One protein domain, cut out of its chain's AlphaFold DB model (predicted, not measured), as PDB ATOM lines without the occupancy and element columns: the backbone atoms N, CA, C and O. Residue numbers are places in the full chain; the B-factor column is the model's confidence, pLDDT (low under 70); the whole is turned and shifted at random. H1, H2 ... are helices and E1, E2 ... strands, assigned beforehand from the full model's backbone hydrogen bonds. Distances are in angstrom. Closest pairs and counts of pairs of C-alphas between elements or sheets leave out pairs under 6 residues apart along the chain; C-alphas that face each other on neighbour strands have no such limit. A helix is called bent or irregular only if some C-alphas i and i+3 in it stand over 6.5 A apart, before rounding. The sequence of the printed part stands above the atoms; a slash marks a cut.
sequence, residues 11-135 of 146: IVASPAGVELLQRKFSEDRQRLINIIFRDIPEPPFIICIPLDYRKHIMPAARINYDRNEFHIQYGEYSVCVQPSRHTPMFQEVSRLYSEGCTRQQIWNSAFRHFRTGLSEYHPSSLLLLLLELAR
ATOM      1  N   ILE A  11      66.951  52.272  36.580       91.12
ATOM      2  CA  ILE A  11      67.341  53.669  36.598       91.12
ATOM      3  C   ILE A  11      67.557  54.049  38.048       91.12
ATOM      4  O   ILE A  11      66.639  53.945  38.863       91.12
ATOM      5  N   VAL A  12      68.754  54.533  38.343       93.31
ATOM      6  CA  VAL A  12      69.072  55.184  39.608       93.31
ATOM      7  C   VAL A  12      69.421  56.623  39.277       93.31
ATOM      8  O   VAL A  12      70.388  56.887  38.570       93.31
ATOM      9  N   ALA A  13      68.606  57.563  39.738       93.44
ATOM     10  CA  ALA A  13      68.840  58.985  39.539       93.44
ATOM     11  C   ALA A  13      69.111  59.647  40.888       93.44
ATOM     12  O   ALA A  13      68.389  59.423  41.857       93.44
ATOM     13  N   SER A  14      70.156  60.461  40.941       94.38
ATOM     14  CA  SER A  14      70.595  61.193  42.131       94.38
ATOM     15  C   SER A  14      71.225  62.526  41.706       94.38
ATOM     16  O   SER A  14      71.366  62.769  40.501       94.38
ATOM     17  N   PRO A  15      71.671  63.385  42.640       94.44
ATOM     18  CA  PRO A  15      72.350  64.630  42.285       94.44
ATOM     19  C   PRO A  15      73.671  64.400  41.538       94.44
ATOM     20  O   PRO A  15      74.108  65.269  40.789       94.44
ATOM     21  N   ALA A  16      74.293  63.226  41.707       92.00
ATOM     22  CA  ALA A  16      75.520  62.855  41.005       92.00
ATOM     23  C   ALA A  16      75.287  62.473  39.531       92.00
ATOM     24  O   ALA A  16      76.236  62.431  38.749       92.00
ATOM     25  N   GLY A  17      74.039  62.193  39.142       91.69
ATOM     26  CA  GLY A  17      73.675  61.816  37.781       91.69
ATOM     27  C   GLY A  17      72.711  60.635  37.712       91.69
ATOM     28  O   GLY A  17      72.124  60.210  38.710       91.69
ATOM     29  N   VAL A  18      72.544  60.126  36.489       91.81
ATOM     30  CA  VAL A  18      71.670  58.994  36.163       91.81
ATOM     31  C   VAL A  18      72.521  57.776  35.813       91.81
ATOM     32  O   VAL A  18      73.264  57.793  34.833       91.81
ATOM     33  N   GLU A  19      72.371  56.713  36.593       93.00
ATOM     34  CA  GLU A  19      72.971  55.400  36.372       93.00
ATOM     35  C   GLU A  19      71.919  54.472  35.742       93.00
ATOM     36  O   GLU A  19      70.758  54.439  36.162       93.00
ATOM     37  N   LEU A  20      72.317  53.752  34.690       91.06
ATOM     38  CA  LEU A  20      71.451  52.835  33.952       91.06
ATOM     39  C   LEU A  20      72.022  51.418  34.038       91.06
ATOM     40  O   LEU A  20      73.049  51.143  33.424       91.06
ATOM     41  N   LEU A  21      71.332  50.531  34.746       89.44
ATOM     42  CA  LEU A  21      71.804  49.183  35.073       89.44
ATOM     43  C   LEU A  21      70.996  48.120  34.334       89.44
ATOM     44  O   LEU A  21      69.784  48.244  34.180       89.44
ATOM     45  N   GLN A  22      71.632  47.043  33.891       86.00
ATOM     46  CA  GLN A  22      70.961  45.926  33.237       86.00
ATOM     47  C   GLN A  22      71.074  44.662  34.095       86.00
ATOM     48  O   GLN A  22      72.060  43.942  34.002       86.00
ATOM     49  N   ARG A  23      70.023  44.312  34.860       83.62
ATOM     50  CA  ARG A  23      70.016  43.149  35.790       83.62
ATOM     51  C   ARG A  23      70.429  41.800  35.179       83.62
ATOM     52  O   ARG A  23      70.767  40.873  35.914       83.62
ATOM     53  N   LYS A  24      70.378  41.671  33.846       80.50
ATOM     54  CA  LYS A  24      70.879  40.493  33.118       80.50
ATOM     55  C   LYS A  24      72.382  40.274  33.316       80.50
ATOM     56  O   LYS A  24      72.836  39.136  33.270       80.50
ATOM     57  N   PHE A  25      73.138  41.348  33.530       85.88
ATOM     58  CA  PHE A  25      74.553  41.297  33.855       85.88
ATOM     59  C   PHE A  25      74.711  41.199  35.372       85.88
ATOM     60  O   PHE A  25      74.082  41.944  36.125       85.88
ATOM     61  N   SER A  26      75.530  40.250  35.825       86.62
ATOM     62  CA  SER A  26      75.764  39.999  37.251       86.62
ATOM     63  C   SER A  26      76.325  41.224  37.971       86.62
ATOM     64  O   SER A  26      75.880  41.521  39.074       86.62
ATOM     65  N   GLU A  27      77.244  41.949  37.335       90.44
ATOM     66  CA  GLU A  27      77.856  43.165  37.882       90.44
ATOM     67  C   GLU A  27      76.815  44.262  38.126       90.44
ATOM     68  O   GLU A  27      76.703  44.762  39.242       90.44
ATOM     69  N   ASP A  28      75.979  44.561  37.129       91.38
ATOM     70  CA  ASP A  28      74.901  45.549  37.245       91.38
ATOM     71  C   ASP A  28      73.845  45.138  38.281       91.38
ATOM     72  O   ASP A  28      73.339  45.975  39.030       91.38
ATOM     73  N   ARG A  29      73.517  43.842  38.360       90.56
ATOM     74  CA  ARG A  29      72.617  43.315  39.396       90.56
ATOM     75  C   ARG A  29      73.215  43.513  40.786       90.56
ATOM     76  O   ARG A  29      72.526  44.002  41.680       90.56
ATOM     77  N   GLN A  30      74.489  43.173  40.968       93.56
ATOM     78  CA  GLN A  30      75.187  43.360  42.237       93.56
ATOM     79  C   GLN A  30      75.293  44.842  42.603       93.56
ATOM     80  O   GLN A  30      75.105  45.209  43.764       93.56
ATOM     81  N   ARG A  31      75.538  45.704  41.614       95.44
ATOM     82  CA  ARG A  31      75.558  47.154  41.784       95.44
ATOM     83  C   ARG A  31      74.207  47.673  42.269       95.44
ATOM     84  O   ARG A  31      74.174  48.420  43.242       95.44
ATOM     85  N   LEU A  32      73.105  47.223  41.673       94.88
ATOM     86  CA  LEU A  32      71.755  47.573  42.115       94.88
ATOM     87  C   LEU A  32      71.469  47.099  43.548       94.88
ATOM     88  O   LEU A  32      70.954  47.869  44.353       94.88
ATOM     89  N   ILE A  33      71.835  45.858  43.890       95.62
ATOM     90  CA  ILE A  33      71.707  45.321  45.257       95.62
ATOM     91  C   ILE A  33      72.478  46.200  46.248       95.62
ATOM     92  O   ILE A  33      71.944  46.565  47.297       95.62
ATOM     93  N   ASN A  34      73.714  46.579  45.910       96.19
ATOM     94  CA  ASN A  34      74.521  47.455  46.750       96.19
ATOM     95  C   ASN A  34      73.855  48.824  46.913       96.19
ATOM     96  O   ASN A  34      73.725  49.275  48.041       96.19
ATOM     97  N   ILE A  35      73.357  49.444  45.841       96.69
ATOM     98  CA  ILE A  35      72.632  50.726  45.906       96.69
ATOM     99  C   ILE A  35      71.414  50.638  46.838       96.69
ATOM    100  O   ILE A  35      71.139  51.575  47.579       96.69
ATOM    101  N   ILE A  36      70.684  49.522  46.833       96.12
ATOM    102  CA  ILE A  36      69.467  49.367  47.643       96.12
ATOM    103  C   ILE A  36      69.787  49.130  49.128       96.12
ATOM    104  O   ILE A  36      69.065  49.621  49.994       96.12
ATOM    105  N   PHE A  37      70.841  48.375  49.445       96.12
ATOM    106  CA  PHE A  37      71.072  47.897  50.817       96.12
ATOM    107  C   PHE A  37      72.324  48.452  51.506       96.12
ATOM    108  O   PHE A  37      72.470  48.264  52.711       96.12
ATOM    109  N   ARG A  38      73.246  49.091  50.777       94.44
ATOM    110  CA  ARG A  38      74.566  49.508  51.296       94.44
ATOM    111  C   ARG A  38      74.949  50.929  50.882       94.44
ATOM    112  O   ARG A  38      75.165  51.776  51.741       94.44
ATOM    113  N   ASP A  39      74.978  51.186  49.581       95.75
ATOM    114  CA  ASP A  39      75.498  52.403  48.954       95.75
ATOM    115  C   ASP A  39      74.345  53.293  48.467       95.75
ATOM    116  O   ASP A  39      74.254  53.648  47.288       95.75
ATOM    117  N   ILE A  40      73.417  53.600  49.372       96.12
ATOM    118  CA  ILE A  40      72.184  54.318  49.037       96.12
ATOM    119  C   ILE A  40      72.528  55.752  48.604       96.12
ATOM    120  O   ILE A  40      73.281  56.422  49.323       96.12
ATOM    121  N   PRO A  41      71.990  56.252  47.470       96.50
ATOM    122  CA  PRO A  41      72.376  57.554  46.940       96.50
ATOM    123  C   PRO A  41      72.057  58.695  47.908       96.50
ATOM    124  O   PRO A  41      71.118  58.616  48.704       96.50
ATOM    125  N   GLU A  42      72.815  59.786  47.810       95.88
ATOM    126  CA  GLU A  42      72.493  60.997  48.562       95.88
ATOM    127  C   GLU A  42      71.143  61.578  48.099       95.88
ATOM    128  O   GLU A  42      70.888  61.665  46.891       95.88
ATOM    129  N   PRO A  43      70.273  61.991  49.035       96.44
ATOM    130  CA  PRO A  43      69.062  62.737  48.731       96.44
ATOM    131  C   PRO A  43      69.307  63.995  47.883       96.44
ATOM    132  O   PRO A  43      70.292  64.699  48.103       96.44
ATOM    133  N   PRO A  44      68.366  64.370  47.000       96.88
ATOM    134  CA  PRO A  44      67.197  63.605  46.560       96.88
ATOM    135  C   PRO A  44      67.550  62.496  45.559       96.88
ATOM    136  O   PRO A  44      68.325  62.726  44.635       96.88
ATOM    137  N   PHE A  45      66.912  61.328  45.661       97.12
ATOM    138  CA  PHE A  45      67.146  60.231  44.713       97.12
ATOM    139  C   PHE A  45      65.875  59.485  44.293       97.12
ATOM    140  O   PHE A  45      64.855  59.502  44.978       97.12
ATOM    141  N   ILE A  46      65.948  58.809  43.150       95.50
ATOM    142  CA  ILE A  46      64.884  57.992  42.560       95.50
ATOM    143  C   ILE A  46      65.482  56.648  42.137       95.50
ATOM    144  O   ILE A  46      66.556  56.609  41.538       95.50
ATOM    145  N   ILE A  47      64.760  55.555  42.394       94.56
ATOM    146  CA  ILE A  47      65.106  54.213  41.908       94.56
ATOM    147  C   ILE A  47      63.895  53.627  41.176       94.56
ATOM    148  O   ILE A  47      62.814  53.502  41.759       94.56
ATOM    149  N   CYS A  48      64.084  53.250  39.911       91.56
ATOM    150  CA  CYS A  48      63.067  52.638  39.061       91.56
ATOM    151  C   CYS A  48      63.572  51.317  38.475       91.56
ATOM    152  O   CYS A  48      64.628  51.263  37.853       91.56
ATOM    153  N   ILE A  49      62.778  50.264  38.623       89.31
ATOM    154  CA  ILE A  49      63.101  48.883  38.274       89.31
ATOM    155  C   ILE A  49      61.929  48.337  37.436       89.31
ATOM    156  O   ILE A  49      60.908  47.937  37.996       89.31
ATOM    157  N   PRO A  50      61.990  48.353  36.092       83.50
ATOM    158  CA  PRO A  50      60.912  47.834  35.251       83.50
ATOM    159  C   PRO A  50      60.720  46.313  35.401       83.50
ATOM    160  O   PRO A  50      61.689  45.555  35.526       83.50
ATOM    161  N   LEU A  51      59.449  45.887  35.351       75.38
ATOM    162  CA  LEU A  51      59.020  44.482  35.359       75.38
ATOM    163  C   LEU A  51      58.910  43.895  33.945       75.38
ATOM    164  O   LEU A  51      59.425  42.809  33.718       75.38
ATOM    165  N   ASP A  52      58.297  44.616  32.997       66.75
ATOM    166  CA  ASP A  52      58.049  44.094  31.649       66.75
ATOM    167  C   ASP A  52      58.087  45.152  30.535       66.75
ATOM    168  O   ASP A  52      57.890  46.347  30.739       66.75
ATOM    169  N   TYR A  53      58.363  44.678  29.319       52.84
ATOM    170  CA  TYR A  53      58.778  45.437  28.125       52.84
ATOM    171  C   TYR A  53      57.733  46.284  27.418       52.84
ATOM    172  O   TYR A  53      58.005  46.846  26.345       52.84
ATOM    173  N   ARG A  54      56.510  46.330  27.926       52.22
ATOM    174  CA  ARG A  54      55.423  46.902  27.148       52.22
ATOM    175  C   ARG A  54      55.446  48.410  27.322       52.22
ATOM    176  O   ARG A  54      55.104  48.963  28.356       52.22
ATOM    177  N   LYS A  55      55.974  49.040  26.266       50.66
ATOM    178  CA  LYS A  55      55.907  50.466  25.959       50.66
ATOM    179  C   LYS A  55      54.595  51.054  26.465       50.66
ATOM    180  O   LYS A  55      53.549  50.435  26.305       50.66
ATOM    181  N   HIS A  56      54.706  52.300  26.915       45.16
ATOM    182  CA  HIS A  56      53.645  53.141  27.453       45.16
ATOM    183  C   HIS A  56      53.341  52.797  28.916       45.16
ATOM    184  O   HIS A  56      52.502  51.954  29.171       45.16
ATOM    185  N   ILE A  57      54.032  53.446  29.864       50.12
ATOM    186  CA  ILE A  57      53.437  54.154  31.017       50.12
ATOM    187  C   ILE A  57      54.546  54.624  31.975       50.12
ATOM    188  O   ILE A  57      55.515  53.930  32.274       50.12
ATOM    189  N   MET A  58      54.402  55.893  32.346       54.97
ATOM    190  CA  MET A  58      55.317  56.748  33.093       54.97
ATOM    191  C   MET A  58      55.283  56.393  34.582       54.97
ATOM    192  O   MET A  58      54.191  56.395  35.150       54.97
ATOM    193  N   PRO A  59      56.416  56.167  35.267       56.25
ATOM    194  CA  PRO A  59      56.348  56.039  36.702       56.25
ATOM    195  C   PRO A  59      56.381  57.426  37.337       56.25
ATOM    196  O   PRO A  59      57.359  58.160  37.198       56.25
ATOM    197  N   ALA A  60      55.324  57.757  38.079       70.06
ATOM    198  CA  ALA A  60      55.332  58.782  39.121       70.06
ATOM    199  C   ALA A  60      56.255  58.332  40.269       70.06
ATOM    200  O   ALA A  60      55.821  58.098  41.397       70.06
ATOM    201  N   ALA A  61      57.530  58.117  39.946       80.19
ATOM    202  CA  ALA A  61      58.520  57.638  40.880       80.19
ATOM    203  C   ALA A  61      58.681  58.681  41.980       80.19
ATOM    204  O   ALA A  61      58.837  59.878  41.718       80.19
ATOM    205  N   ARG A  62      58.597  58.221  43.224       90.19
ATOM    206  CA  ARG A  62      58.754  59.092  44.379       90.19
ATOM    207  C   ARG A  62      60.198  59.565  44.461       90.19
ATOM    208  O   ARG A  62      61.123  58.763  44.363       90.19
ATOM    209  N   ILE A  63      60.362  60.868  44.660       94.81
ATOM    210  CA  ILE A  63      61.641  61.438  45.066       94.81
ATOM    211  C   ILE A  63      61.830  61.085  46.536       94.81
ATOM    212  O   ILE A  63      60.993  61.423  47.374       94.81
ATOM    213  N   ASN A  64      62.917  60.390  46.831       97.50
ATOM    214  CA  ASN A  64      63.268  59.976  48.176       97.50
ATOM    215  C   ASN A  64      64.216  60.988  48.812       97.50
ATOM    216  O   ASN A  64      65.147  61.474  48.165       97.50
ATOM    217  N   TYR A  65      63.970  61.266  50.091       97.38
ATOM    218  CA  TYR A  65      64.787  62.161  50.912       97.38
ATOM    219  C   TYR A  65      65.376  61.480  52.152       97.38
ATOM    220  O   TYR A  65      66.292  62.025  52.762       97.38
ATOM    221  N   ASP A  66      64.878  60.297  52.509       97.31
ATOM    222  CA  ASP A  66      65.390  59.478  53.603       97.31
ATOM    223  C   ASP A  66      66.057  58.225  53.024       97.31
ATOM    224  O   ASP A  66      65.560  57.622  52.076       97.31
ATOM    225  N   ARG A  67      67.215  57.849  53.571       96.69
ATOM    226  CA  ARG A  67      67.949  56.633  53.191       96.69
ATOM    227  C   ARG A  67      67.592  55.440  54.077       96.69
ATOM    228  O   ARG A  67      67.899  54.310  53.722       96.69
ATOM    229  N   ASN A  68      66.942  55.671  55.214       96.88
ATOM    230  CA  ASN A  68      66.528  54.611  56.132       96.88
ATOM    231  C   ASN A  68      65.184  53.990  55.737       96.88
ATOM    232  O   ASN A  68      64.925  52.833  56.066       96.88
ATOM    233  N   GLU A  69      64.351  54.750  55.028       96.81
ATOM    234  CA  GLU A  69      63.075  54.319  54.479       96.81
ATOM    235  C   GLU A  69      62.822  55.052  53.158       96.81
ATOM    236  O   GLU A  69      62.703  56.275  53.126       96.81
ATOM    237  N   PHE A  70      62.750  54.316  52.052       97.31
ATOM    238  CA  PHE A  70      62.555  54.916  50.734       97.31
ATOM    239  C   PHE A  70      61.723  54.042  49.808       97.31
ATOM    240  O   PHE A  70      61.591  52.836  49.988       97.31
ATOM    241  N   HIS A  71      61.165  54.664  48.776       96.38
ATOM    242  CA  HIS A  71      60.363  53.996  47.769       96.38
ATOM    243  C   HIS A  71      61.182  53.673  46.521       96.38
ATOM    244  O   HIS A  71      61.812  54.545  45.921       96.38
ATOM    245  N   ILE A  72      61.091  52.423  46.081       94.88
ATOM    246  CA  ILE A  72      61.531  51.973  44.766       94.88
ATOM    247  C   ILE A  72      60.296  51.797  43.894       94.88
ATOM    248  O   ILE A  72      59.346  51.112  44.276       94.88
ATOM    249  N   GLN A  73      60.309  52.377  42.700       93.00
ATOM    250  CA  GLN A  73      59.296  52.060  41.708       93.00
ATOM    251  C   GLN A  73      59.652  50.736  41.024       93.00
ATOM    252  O   GLN A  73      60.565  50.690  40.207       93.00
ATOM    253  N   TYR A  74      58.919  49.668  41.323       89.56
ATOM    254  CA  TYR A  74      59.100  48.340  40.744       89.56
ATOM    255  C   TYR A  74      57.935  47.980  39.814       89.56
ATOM    256  O   TYR A  74      56.864  47.582  40.267       89.56
ATOM    257  N   GLY A  75      58.121  48.143  38.502       84.38
ATOM    258  CA  GLY A  75      57.029  48.076  37.527       84.38
ATOM    259  C   GLY A  75      55.914  49.062  37.889       84.38
ATOM    260  O   GLY A  75      56.152  50.266  37.928       84.38
ATOM    261  N   GLU A  76      54.721  48.553  38.191       83.81
ATOM    262  CA  GLU A  76      53.569  49.349  38.647       83.81
ATOM    263  C   GLU A  76      53.540  49.550  40.174       83.81
ATOM    264  O   GLU A  76      52.797  50.385  40.685       83.81
ATOM    265  N   TYR A  77      54.373  48.821  40.920       87.44
ATOM    266  CA  TYR A  77      54.397  48.852  42.377       87.44
ATOM    267  C   TYR A  77      55.310  49.962  42.905       87.44
ATOM    268  O   TYR A  77      56.439  50.124  42.450       87.44
ATOM    269  N   SER A  78      54.866  50.671  43.943       91.44
ATOM    270  CA  SER A  78      55.754  51.477  44.786       91.44
ATOM    271  C   SER A  78      56.131  50.658  46.019       91.44
ATOM    272  O   SER A  78      55.302  50.434  46.899       91.44
ATOM    273  N   VAL A  79      57.365  50.164  46.060       93.50
ATOM    274  CA  VAL A  79      57.867  49.285  47.121       93.50
ATOM    275  C   VAL A  79      58.606  50.122  48.154       93.50
ATOM    276  O   VAL A  79      59.610  50.747  47.824       93.50
ATOM    277  N   CYS A  80      58.127  50.126  49.397       95.12
ATOM    278  CA  CYS A  80      58.854  50.728  50.510       95.12
ATOM    279  C   CYS A  80      59.985  49.794  50.961       95.12
ATOM    280  O   CYS A  80      59.767  48.606  51.212       95.12
ATOM    281  N   VAL A  81      61.196  50.332  51.054       95.75
ATOM    282  CA  VAL A  81      62.405  49.629  51.460       95.75
ATOM    283  C   VAL A  81      62.963  50.276  52.717       95.75
ATOM    284  O   VAL A  81      63.263  51.464  52.730       95.75
ATOM    285  N   GLN A  82      63.143  49.456  53.750       96.25
ATOM    286  CA  GLN A  82      63.851  49.790  54.979       96.25
ATOM    287  C   GLN A  82      65.114  48.917  55.042       96.25
ATOM    288  O   GLN A  82      65.009  47.744  55.416       96.25
ATOM    289  N   PRO A  83      66.305  49.416  54.655       95.50
ATOM    290  CA  PRO A  83      67.505  48.588  54.501       95.50
ATOM    291  C   PRO A  83      67.851  47.758  55.739       95.50
ATOM    292  O   PRO A  83      68.186  46.580  55.612       95.50
ATOM    293  N   SER A  84      67.701  48.328  56.937       93.25
ATOM    294  CA  SER A  84      67.981  47.647  58.208       93.25
ATOM    295  C   SER A  84      67.089  46.426  58.455       93.25
ATOM    296  O   SER A  84      67.541  45.442  59.035       93.25
ATOM    297  N   ARG A  85      65.837  46.460  57.986       91.00
ATOM    298  CA  ARG A  85      64.868  45.365  58.145       91.00
ATOM    299  C   ARG A  85      64.883  44.400  56.970       91.00
ATOM    300  O   ARG A  85      64.699  43.203  57.160       91.00
ATOM    301  N   HIS A  86      65.108  44.903  55.759       93.88
ATOM    302  CA  HIS A  86      64.967  44.114  54.538       93.88
ATOM    303  C   HIS A  86      66.282  43.475  54.067       93.88
ATOM    304  O   HIS A  86      66.231  42.502  53.321       93.88
ATOM    305  N   THR A  87      67.454  43.934  54.530       93.81
ATOM    306  CA  THR A  87      68.735  43.259  54.230       93.81
ATOM    307  C   THR A  87      68.771  41.814  54.749       93.81
ATOM    308  O   THR A  87      69.107  40.928  53.963       93.81
ATOM    309  N   PRO A  88      68.377  41.514  56.007       91.56
ATOM    310  CA  PRO A  88      68.292  40.129  56.476       91.56
ATOM    311  C   PRO A  88      67.317  39.280  55.652       91.56
ATOM    312  O   PRO A  88      67.580  38.110  55.391       91.56
ATOM    313  N   MET A  89      66.210  39.868  55.188       90.12
ATOM    314  CA  MET A  89      65.255  39.161  54.332       90.12
ATOM    315  C   MET A  89      65.845  38.843  52.958       90.12
ATOM    316  O   MET A  89      65.665  37.736  52.463       90.12
ATOM    317  N   PHE A  90      66.561  39.791  52.349       93.00
ATOM    318  CA  PHE A  90      67.290  39.553  51.106       93.00
ATOM    319  C   PHE A  90      68.287  38.400  51.269       93.00
ATOM    320  O   PHE A  90      68.278  37.470  50.470       93.00
ATOM    321  N   GLN A  91      69.089  38.425  52.341       92.62
ATOM    322  CA  GLN A  91      70.051  37.366  52.658       92.62
ATOM    323  C   GLN A  91      69.370  36.005  52.819       92.62
ATOM    324  O   GLN A  91      69.877  35.003  52.321       92.62
ATOM    325  N   GLU A  92      68.207  35.974  53.467       90.88
ATOM    326  CA  GLU A  92      67.430  34.753  53.647       90.88
ATOM    327  C   GLU A  92      66.882  34.215  52.318       90.88
ATOM    328  O   GLU A  92      66.985  33.021  52.045       90.88
ATOM    329  N   VAL A  93      66.361  35.085  51.448       91.75
ATOM    330  CA  VAL A  93      65.927  34.697  50.098       91.75
ATOM    331  C   VAL A  93      67.106  34.161  49.277       91.75
ATOM    332  O   VAL A  93      66.976  33.117  48.637       91.75
ATOM    333  N   SER A  94      68.265  34.824  49.319       91.81
ATOM    334  CA  SER A  94      69.488  34.347  48.661       91.81
ATOM    335  C   SER A  94      69.936  32.984  49.196       91.81
ATOM    336  O   SER A  94      70.283  32.107  48.405       91.81
ATOM    337  N   ARG A  95      69.874  32.769  50.518       90.69
ATOM    338  CA  ARG A  95      70.183  31.479  51.151       90.69
ATOM    339  C   ARG A  95      69.255  30.379  50.638       90.69
ATOM    340  O   ARG A  95      69.742  29.344  50.194       90.69
ATOM    341  N   LEU A  96      67.945  30.620  50.611       90.06
ATOM    342  CA  LEU A  96      66.969  29.647  50.108       90.06
ATOM    343  C   LEU A  96      67.218  29.277  48.639       90.06
ATOM    344  O   LEU A  96      67.143  28.099  48.292       90.06
ATOM    345  N   TYR A  97      67.556  30.248  47.783       90.88
ATOM    346  CA  TYR A  97      67.967  29.955  46.406       90.88
ATOM    347  C   TYR A  97      69.239  29.100  46.356       90.88
ATOM    348  O   TYR A  97      69.279  28.124  45.610       90.88
ATOM    349  N   SER A  98      70.251  29.410  47.175       89.44
ATOM    350  CA  SER A  98      71.496  28.624  47.235       89.44
ATOM    351  C   SER A  98      71.287  27.181  47.717       89.44
ATOM    352  O   SER A  98      72.055  26.290  47.368       89.44
ATOM    353  N   GLU A  99      70.210  26.932  48.463       88.88
ATOM    354  CA  GLU A  99      69.790  25.607  48.939       88.88
ATOM    355  C   GLU A  99      68.878  24.866  47.946       88.88
ATOM    356  O   GLU A  99      68.390  23.775  48.242       88.88
ATOM    357  N   GLY A 100      68.643  25.440  46.762       88.56
ATOM    358  CA  GLY A 100      67.864  24.822  45.690       88.56
ATOM    359  C   GLY A 100      66.358  25.076  45.762       88.56
ATOM    360  O   GLY A 100      65.601  24.430  45.034       88.56
ATOM    361  N   CYS A 101      65.888  26.005  46.603       89.19
ATOM    362  CA  CYS A 101      64.481  26.399  46.586       89.19
ATOM    363  C   CYS A 101      64.165  27.189  45.311       89.19
ATOM    364  O   CYS A 101      64.823  28.172  44.973       89.19
ATOM    365  N   THR A 102      63.096  26.803  44.623       89.75
ATOM    366  CA  THR A 102      62.572  27.551  43.477       89.75
ATOM    367  C   THR A 102      61.865  28.828  43.928       89.75
ATOM    368  O   THR A 102      61.307  28.900  45.026       89.75
ATOM    369  N   ARG A 103      61.769  29.813  43.025       89.44
ATOM    370  CA  ARG A 103      60.988  31.042  43.246       89.44
ATOM    371  C   ARG A 103      59.577  30.746  43.752       89.44
ATOM    372  O   ARG A 103      59.108  31.427  44.653       89.44
ATOM    373  N   GLN A 104      58.902  29.744  43.183       87.69
ATOM    374  CA  GLN A 104      57.532  29.388  43.556       87.69
ATOM    375  C   GLN A 104      57.459  28.741  44.945       87.69
ATOM    376  O   GLN A 104      56.529  29.025  45.698       87.69
ATOM    377  N   GLN A 105      58.438  27.904  45.307       87.62
ATOM    378  CA  GLN A 105      58.522  27.352  46.659       87.62
ATOM    379  C   GLN A 105      58.727  28.459  47.684       87.62
ATOM    380  O   GLN A 105      58.019  28.469  48.692       87.62
ATOM    381  N   ILE A 106      59.625  29.409  47.399       88.06
ATOM    382  CA  ILE A 106      59.828  30.569  48.263       88.06
ATOM    383  C   ILE A 106      58.532  31.385  48.316       88.06
ATOM    384  O   ILE A 106      57.972  31.534  49.390       88.06
ATOM    385  N   TRP A 107      57.968  31.783  47.167       86.12
ATOM    386  CA  TRP A 107      56.718  32.554  47.040       86.12
ATOM    387  C   TRP A 107      55.512  31.971  47.804       86.12
ATOM    388  O   TRP A 107      54.673  32.719  48.301       86.12
ATOM    389  N   ASN A 108      55.423  30.650  47.920       82.38
ATOM    390  CA  ASN A 108      54.307  29.979  48.587       82.38
ATOM    391  C   ASN A 108      54.622  29.548  50.024       82.38
ATOM    392  O   ASN A 108      53.833  28.814  50.617       82.38
ATOM    393  N   SER A 109      55.776  29.937  50.580       76.50
ATOM    394  CA  SER A 109      56.253  29.417  51.870       76.50
ATOM    395  C   SER A 109      56.302  27.877  51.922       76.50
ATOM    396  O   SER A 109      56.173  27.251  52.974       76.50
ATOM    397  N   ALA A 110      56.492  27.234  50.766       70.75
ATOM    398  CA  ALA A 110      56.470  25.785  50.594       70.75
ATOM    399  C   ALA A 110      57.864  25.166  50.805       70.75
ATOM    400  O   ALA A 110      58.294  24.288  50.061       70.75
ATOM    401  N   PHE A 111      58.568  25.632  51.836       67.31
ATOM    402  CA  PHE A 111      59.921  25.222  52.213       67.31
ATOM    403  C   PHE A 111      59.934  24.789  53.690       67.31
ATOM    404  O   PHE A 111      60.644  25.321  54.532       67.31
ATOM    405  N   ARG A 112      59.100  23.795  54.029       55.97
ATOM    406  CA  ARG A 112      58.744  23.394  55.414       55.97
ATOM    407  C   ARG A 112      59.916  23.069  56.359       55.97
ATOM    408  O   ARG A 112      59.691  22.929  57.557       55.97
ATOM    409  N   HIS A 113      61.134  22.931  55.846       58.62
ATOM    410  CA  HIS A 113      62.328  22.584  56.615       58.62
ATOM    411  C   HIS A 113      63.143  23.790  57.103       58.62
ATOM    412  O   HIS A 113      64.043  23.606  57.918       58.62
ATOM    413  N   PHE A 114      62.816  25.013  56.675       60.97
ATOM    414  CA  PHE A 114      63.548  26.215  57.075       60.97
ATOM    415  C   PHE A 114      62.694  27.093  57.989       60.97
ATOM    416  O   PHE A 114      61.560  27.442  57.660       60.97
ATOM    417  N   ARG A 115      63.240  27.471  59.151       62.00
ATOM    418  CA  ARG A 115      62.668  28.560  59.954       62.00
ATOM    419  C   ARG A 115      63.064  29.870  59.291       62.00
ATOM    420  O   ARG A 115      64.228  30.241  59.367       62.00
ATOM    421  N   THR A 116      62.113  30.552  58.664       66.19
ATOM    422  CA  THR A 116      62.381  31.820  57.977       66.19
ATOM    423  C   THR A 116      61.529  32.936  58.577       66.19
ATOM    424  O   THR A 116      60.413  32.705  59.040       66.19
ATOM    425  N   GLY A 117      62.059  34.160  58.568       67.31
ATOM    426  CA  GLY A 117      61.320  35.372  58.942       67.31
ATOM    427  C   GLY A 117      60.464  35.944  57.804       67.31
ATOM    428  O   GLY A 117      60.019  37.082  57.887       67.31
ATOM    429  N   LEU A 118      60.275  35.197  56.709       73.69
ATOM    430  CA  LEU A 118      59.635  35.705  55.490       73.69
ATOM    431  C   LEU A 118      58.101  35.722  55.567       73.69
ATOM    432  O   LEU A 118      57.469  36.410  54.767       73.69
ATOM    433  N   SER A 119      57.495  35.001  56.517       67.44
ATOM    434  CA  SER A 119      56.036  34.832  56.631       67.44
ATOM    435  C   SER A 119      55.266  36.149  56.749       67.44
ATOM    436  O   SER A 119      54.159  36.249  56.230       67.44
ATOM    437  N   GLU A 120      55.859  37.171  57.369       68.56
ATOM    438  CA  GLU A 120      55.250  38.498  57.543       68.56
ATOM    439  C   GLU A 120      55.079  39.273  56.224       68.56
ATOM    440  O   GLU A 120      54.337  40.252  56.170       68.56
ATOM    441  N   TYR A 121      55.734  38.832  55.147       67.00
ATOM    442  CA  TYR A 121      55.811  39.554  53.875       67.00
ATOM    443  C   TYR A 121      55.239  38.749  52.698       67.00
ATOM    444  O   TYR A 121      55.439  39.118  51.537       67.00
ATOM    445  N   HIS A 122      54.516  37.662  52.980       67.50
ATOM    446  CA  HIS A 122      53.895  36.794  51.983       67.50
ATOM    447  C   HIS A 122      52.393  37.048  51.812       67.50
ATOM    448  O   HIS A 122      51.660  36.946  52.797       67.50
ATOM    449  N   PRO A 123      51.886  37.216  50.574       71.69
ATOM    450  CA  PRO A 123      52.552  37.683  49.348       71.69
ATOM    451  C   PRO A 123      52.656  39.224  49.304       71.69
ATOM    452  O   PRO A 123      51.663  39.916  49.513       71.69
ATOM    453  N   SER A 124      53.831  39.783  48.978       87.12
ATOM    454  CA  SER A 124      54.035  41.242  48.853       87.12
ATOM    455  C   SER A 124      54.901  41.637  47.651       87.12
ATOM    456  O   SER A 124      55.723  40.857  47.165       87.12
ATOM    457  N   SER A 125      54.747  42.879  47.182       89.44
ATOM    458  CA  SER A 125      55.591  43.467  46.130       89.44
ATOM    459  C   SER A 125      57.058  43.596  46.553       89.44
ATOM    460  O   SER A 125      57.948  43.455  45.715       89.44
ATOM    461  N   LEU A 126      57.316  43.777  47.855       92.00
ATOM    462  CA  LEU A 126      58.658  43.706  48.427       92.00
ATOM    463  C   LEU A 126      59.265  42.324  48.203       92.00
ATOM    464  O   LEU A 126      60.366  42.222  47.674       92.00
ATOM    465  N   LEU A 127      58.547  41.258  48.553       91.38
ATOM    466  CA  LEU A 127      59.063  39.911  48.361       91.38
ATOM    467  C   LEU A 127      59.314  39.597  46.878       91.38
ATOM    468  O   LEU A 127      60.325  38.974  46.563       91.38
ATOM    469  N   LEU A 128      58.448  40.050  45.962       90.50
ATOM    470  CA  LEU A 128      58.696  39.911  44.520       90.50
ATOM    471  C   LEU A 128      60.010  40.577  44.104       90.50
ATOM    472  O   LEU A 128      60.797  39.960  43.390       90.50
ATOM    473  N   LEU A 129      60.257  41.800  44.581       92.19
ATOM    474  CA  LEU A 129      61.506  42.512  44.330       92.19
ATOM    475  C   LEU A 129      62.709  41.735  44.885       92.19
ATOM    476  O   LEU A 129      63.685  41.541  44.169       92.19
ATOM    477  N   LEU A 130      62.642  41.253  46.130       93.19
ATOM    478  CA  LEU A 130      63.737  40.495  46.749       93.19
ATOM    479  C   LEU A 130      64.032  39.195  45.992       93.19
ATOM    480  O   LEU A 130      65.194  38.890  45.737       93.19
ATOM    481  N   LEU A 131      62.992  38.461  45.586       91.94
ATOM    482  CA  LEU A 131      63.117  37.246  44.778       91.94
ATOM    483  C   LEU A 131      63.769  37.515  43.425       91.94
ATOM    484  O   LEU A 131      64.521  36.671  42.947       91.94
ATOM    485  N   GLU A 132      63.464  38.656  42.812       89.94
ATOM    486  CA  GLU A 132      64.033  39.068  41.532       89.94
ATOM    487  C   GLU A 132      65.505  39.473  41.668       89.94
ATOM    488  O   GLU A 132      66.332  39.074  40.855       89.94
ATOM    489  N   LEU A 133      65.848  40.233  42.713       91.00
ATOM    490  CA  LEU A 133      67.224  40.654  42.979       91.00
ATOM    491  C   LEU A 133      68.125  39.472  43.352       91.00
ATOM    492  O   LEU A 133      69.277  39.423  42.925       91.00
ATOM    493  N   ALA A 134      67.611  38.524  44.138       91.19
ATOM    494  CA  ALA A 134      68.372  37.376  44.626       91.19
ATOM    495  C   ALA A 134      68.548  36.264  43.581       91.19
ATOM    496  O   ALA A 134      69.402  35.398  43.751       91.19
ATOM    497  N   ARG A 135      67.746  36.264  42.510       83.88
ATOM    498  CA  ARG A 135      67.811  35.249  41.457       83.88
ATOM    499  C   ARG A 135      69.075  35.443  40.621       83.88
ATOM    500  O   ARG A 135      69.159  36.317  39.758       83.88
TER     501      ARG A 135
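AT A GLANCE: This is residues 11 to 135 of the 146 residues of an uncharacterized protein of Cohnella kolymensis (UniProt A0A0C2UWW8). A twisted sheet of five strands makes one end of this domain, and two helices, H1 and H5, cover one of its faces, H1 over E1 and E3 and H5 across E4 and E5; the long helix H2 starts one residue after E5, next to the sheet, and runs away from it, packing on H5, while the short helices H3 and H4 lie at the domain's other end, apart from the strands. The other face of the sheet has no named helix, and the long link of residues 50 to 69 makes a wide loop from E3 to E4. The printed part has 125 residues with five named helices and five named strands, along the chain E1 E2 H1 E3 E4 E5 H2 H3 H4 H5, and its class is mixed, helices and strands. The sheet's order is E2 E1 E3 E4 E5, mixed, with E3 and E4 its parallel pair. The whole is compact, with a radius of gyration of the C-alphas of 14.7 A and spans of 45 by 32 by 26 A.

IN THESE COORDINATES: The sheet is made of E1, residues 11 to 14, E2, residues 17 to 21 and 13.1 A long, E3, residues 46 to 49, E4, residues 70 to 74 and 12.4 A long, and E5, residues 77 to 81 and 12.1 A long. E1 begins with C-alpha 11 at (67.341, 53.669, 36.598). H1 is residues 26 to 37, 16.4 A long. H2, residues 83 to 98, is the longest helix at 21.6 A, from C-alpha 83 at (67.505, 48.588, 54.501); it is neither bent nor irregular, but only just: C-alphas 85 and 88 are 6.5 A apart. H3 is residues 103 to 107. H4, residues 117 to 121, is irregular, but only just: C-alphas 117 and 120 are 7.0 A apart. H5 is residues 125 to 134, 14.2 A long, ending with C-alpha 134 at (68.372, 37.376, 44.626).

HOW THE PARTS SIT: In the sheet E2 and E5 are the edge strands. E1 and E2 are a hairpin, antiparallel, with N 19 and O 12 2.8 A apart, within hydrogen-bond range. E1 and E3 are antiparallel, with N 11 and O 48 at 2.8 A. E3 and E4 are parallel, with N 49 and O 73 at 2.8 A. E4 and E5 are a hairpin, antiparallel, with N 81 and O 70 at 2.7 A. E2, H1 and E3 form a split strand-helix-strand unit, two strands that run the same way with E1 between them; its crossover is right-handed. H1 and H5 are on the same face, two layers with the sheet. H1, at a height over the sheet of 9.5 A, lies over E3 and only just over E1, with 3 C-alphas falling on E1, and runs slantwise to the strands, at 46 degrees to E3 on the local plane. H5, at a height of 9.4 A, lies over E4 and only just over E5, with 3 C-alphas falling on E5, and runs across the strands, at 84 degrees to E4 on the local plane. H1 and H5 are close but not clearly touching, the C-alphas of Ile 33 and Leu 133 being closest at 6.9 A. H2 is the hub and is not on the sheet. It touches H5 at a steep tilt of 55 degrees, the same way, closest at the C-alphas of Ser 94 and Ala 134, 5.2 A. H2 only just touches H3, with 3 pairs of C-alphas within 8 A, closest Leu 96 and Ile 106 at 7.4 A. H4 touches no helix. Every O i to N i+4 pair is within hydrogen-bond range in H1, H3 and H5, against 10 of 12 in H2 and 0 of 1 in H4, where 1 of 2 O i to N i+3 pairs is.

THE WHOLE: The C-alphas farthest apart, of Pro 15 and His 113, are 45.5 A apart. The printed part has no cut, and its long link is E3 to E4. The pLDDT is under 70 at residues 52 to 59, 111 to 117 and 119 to 122.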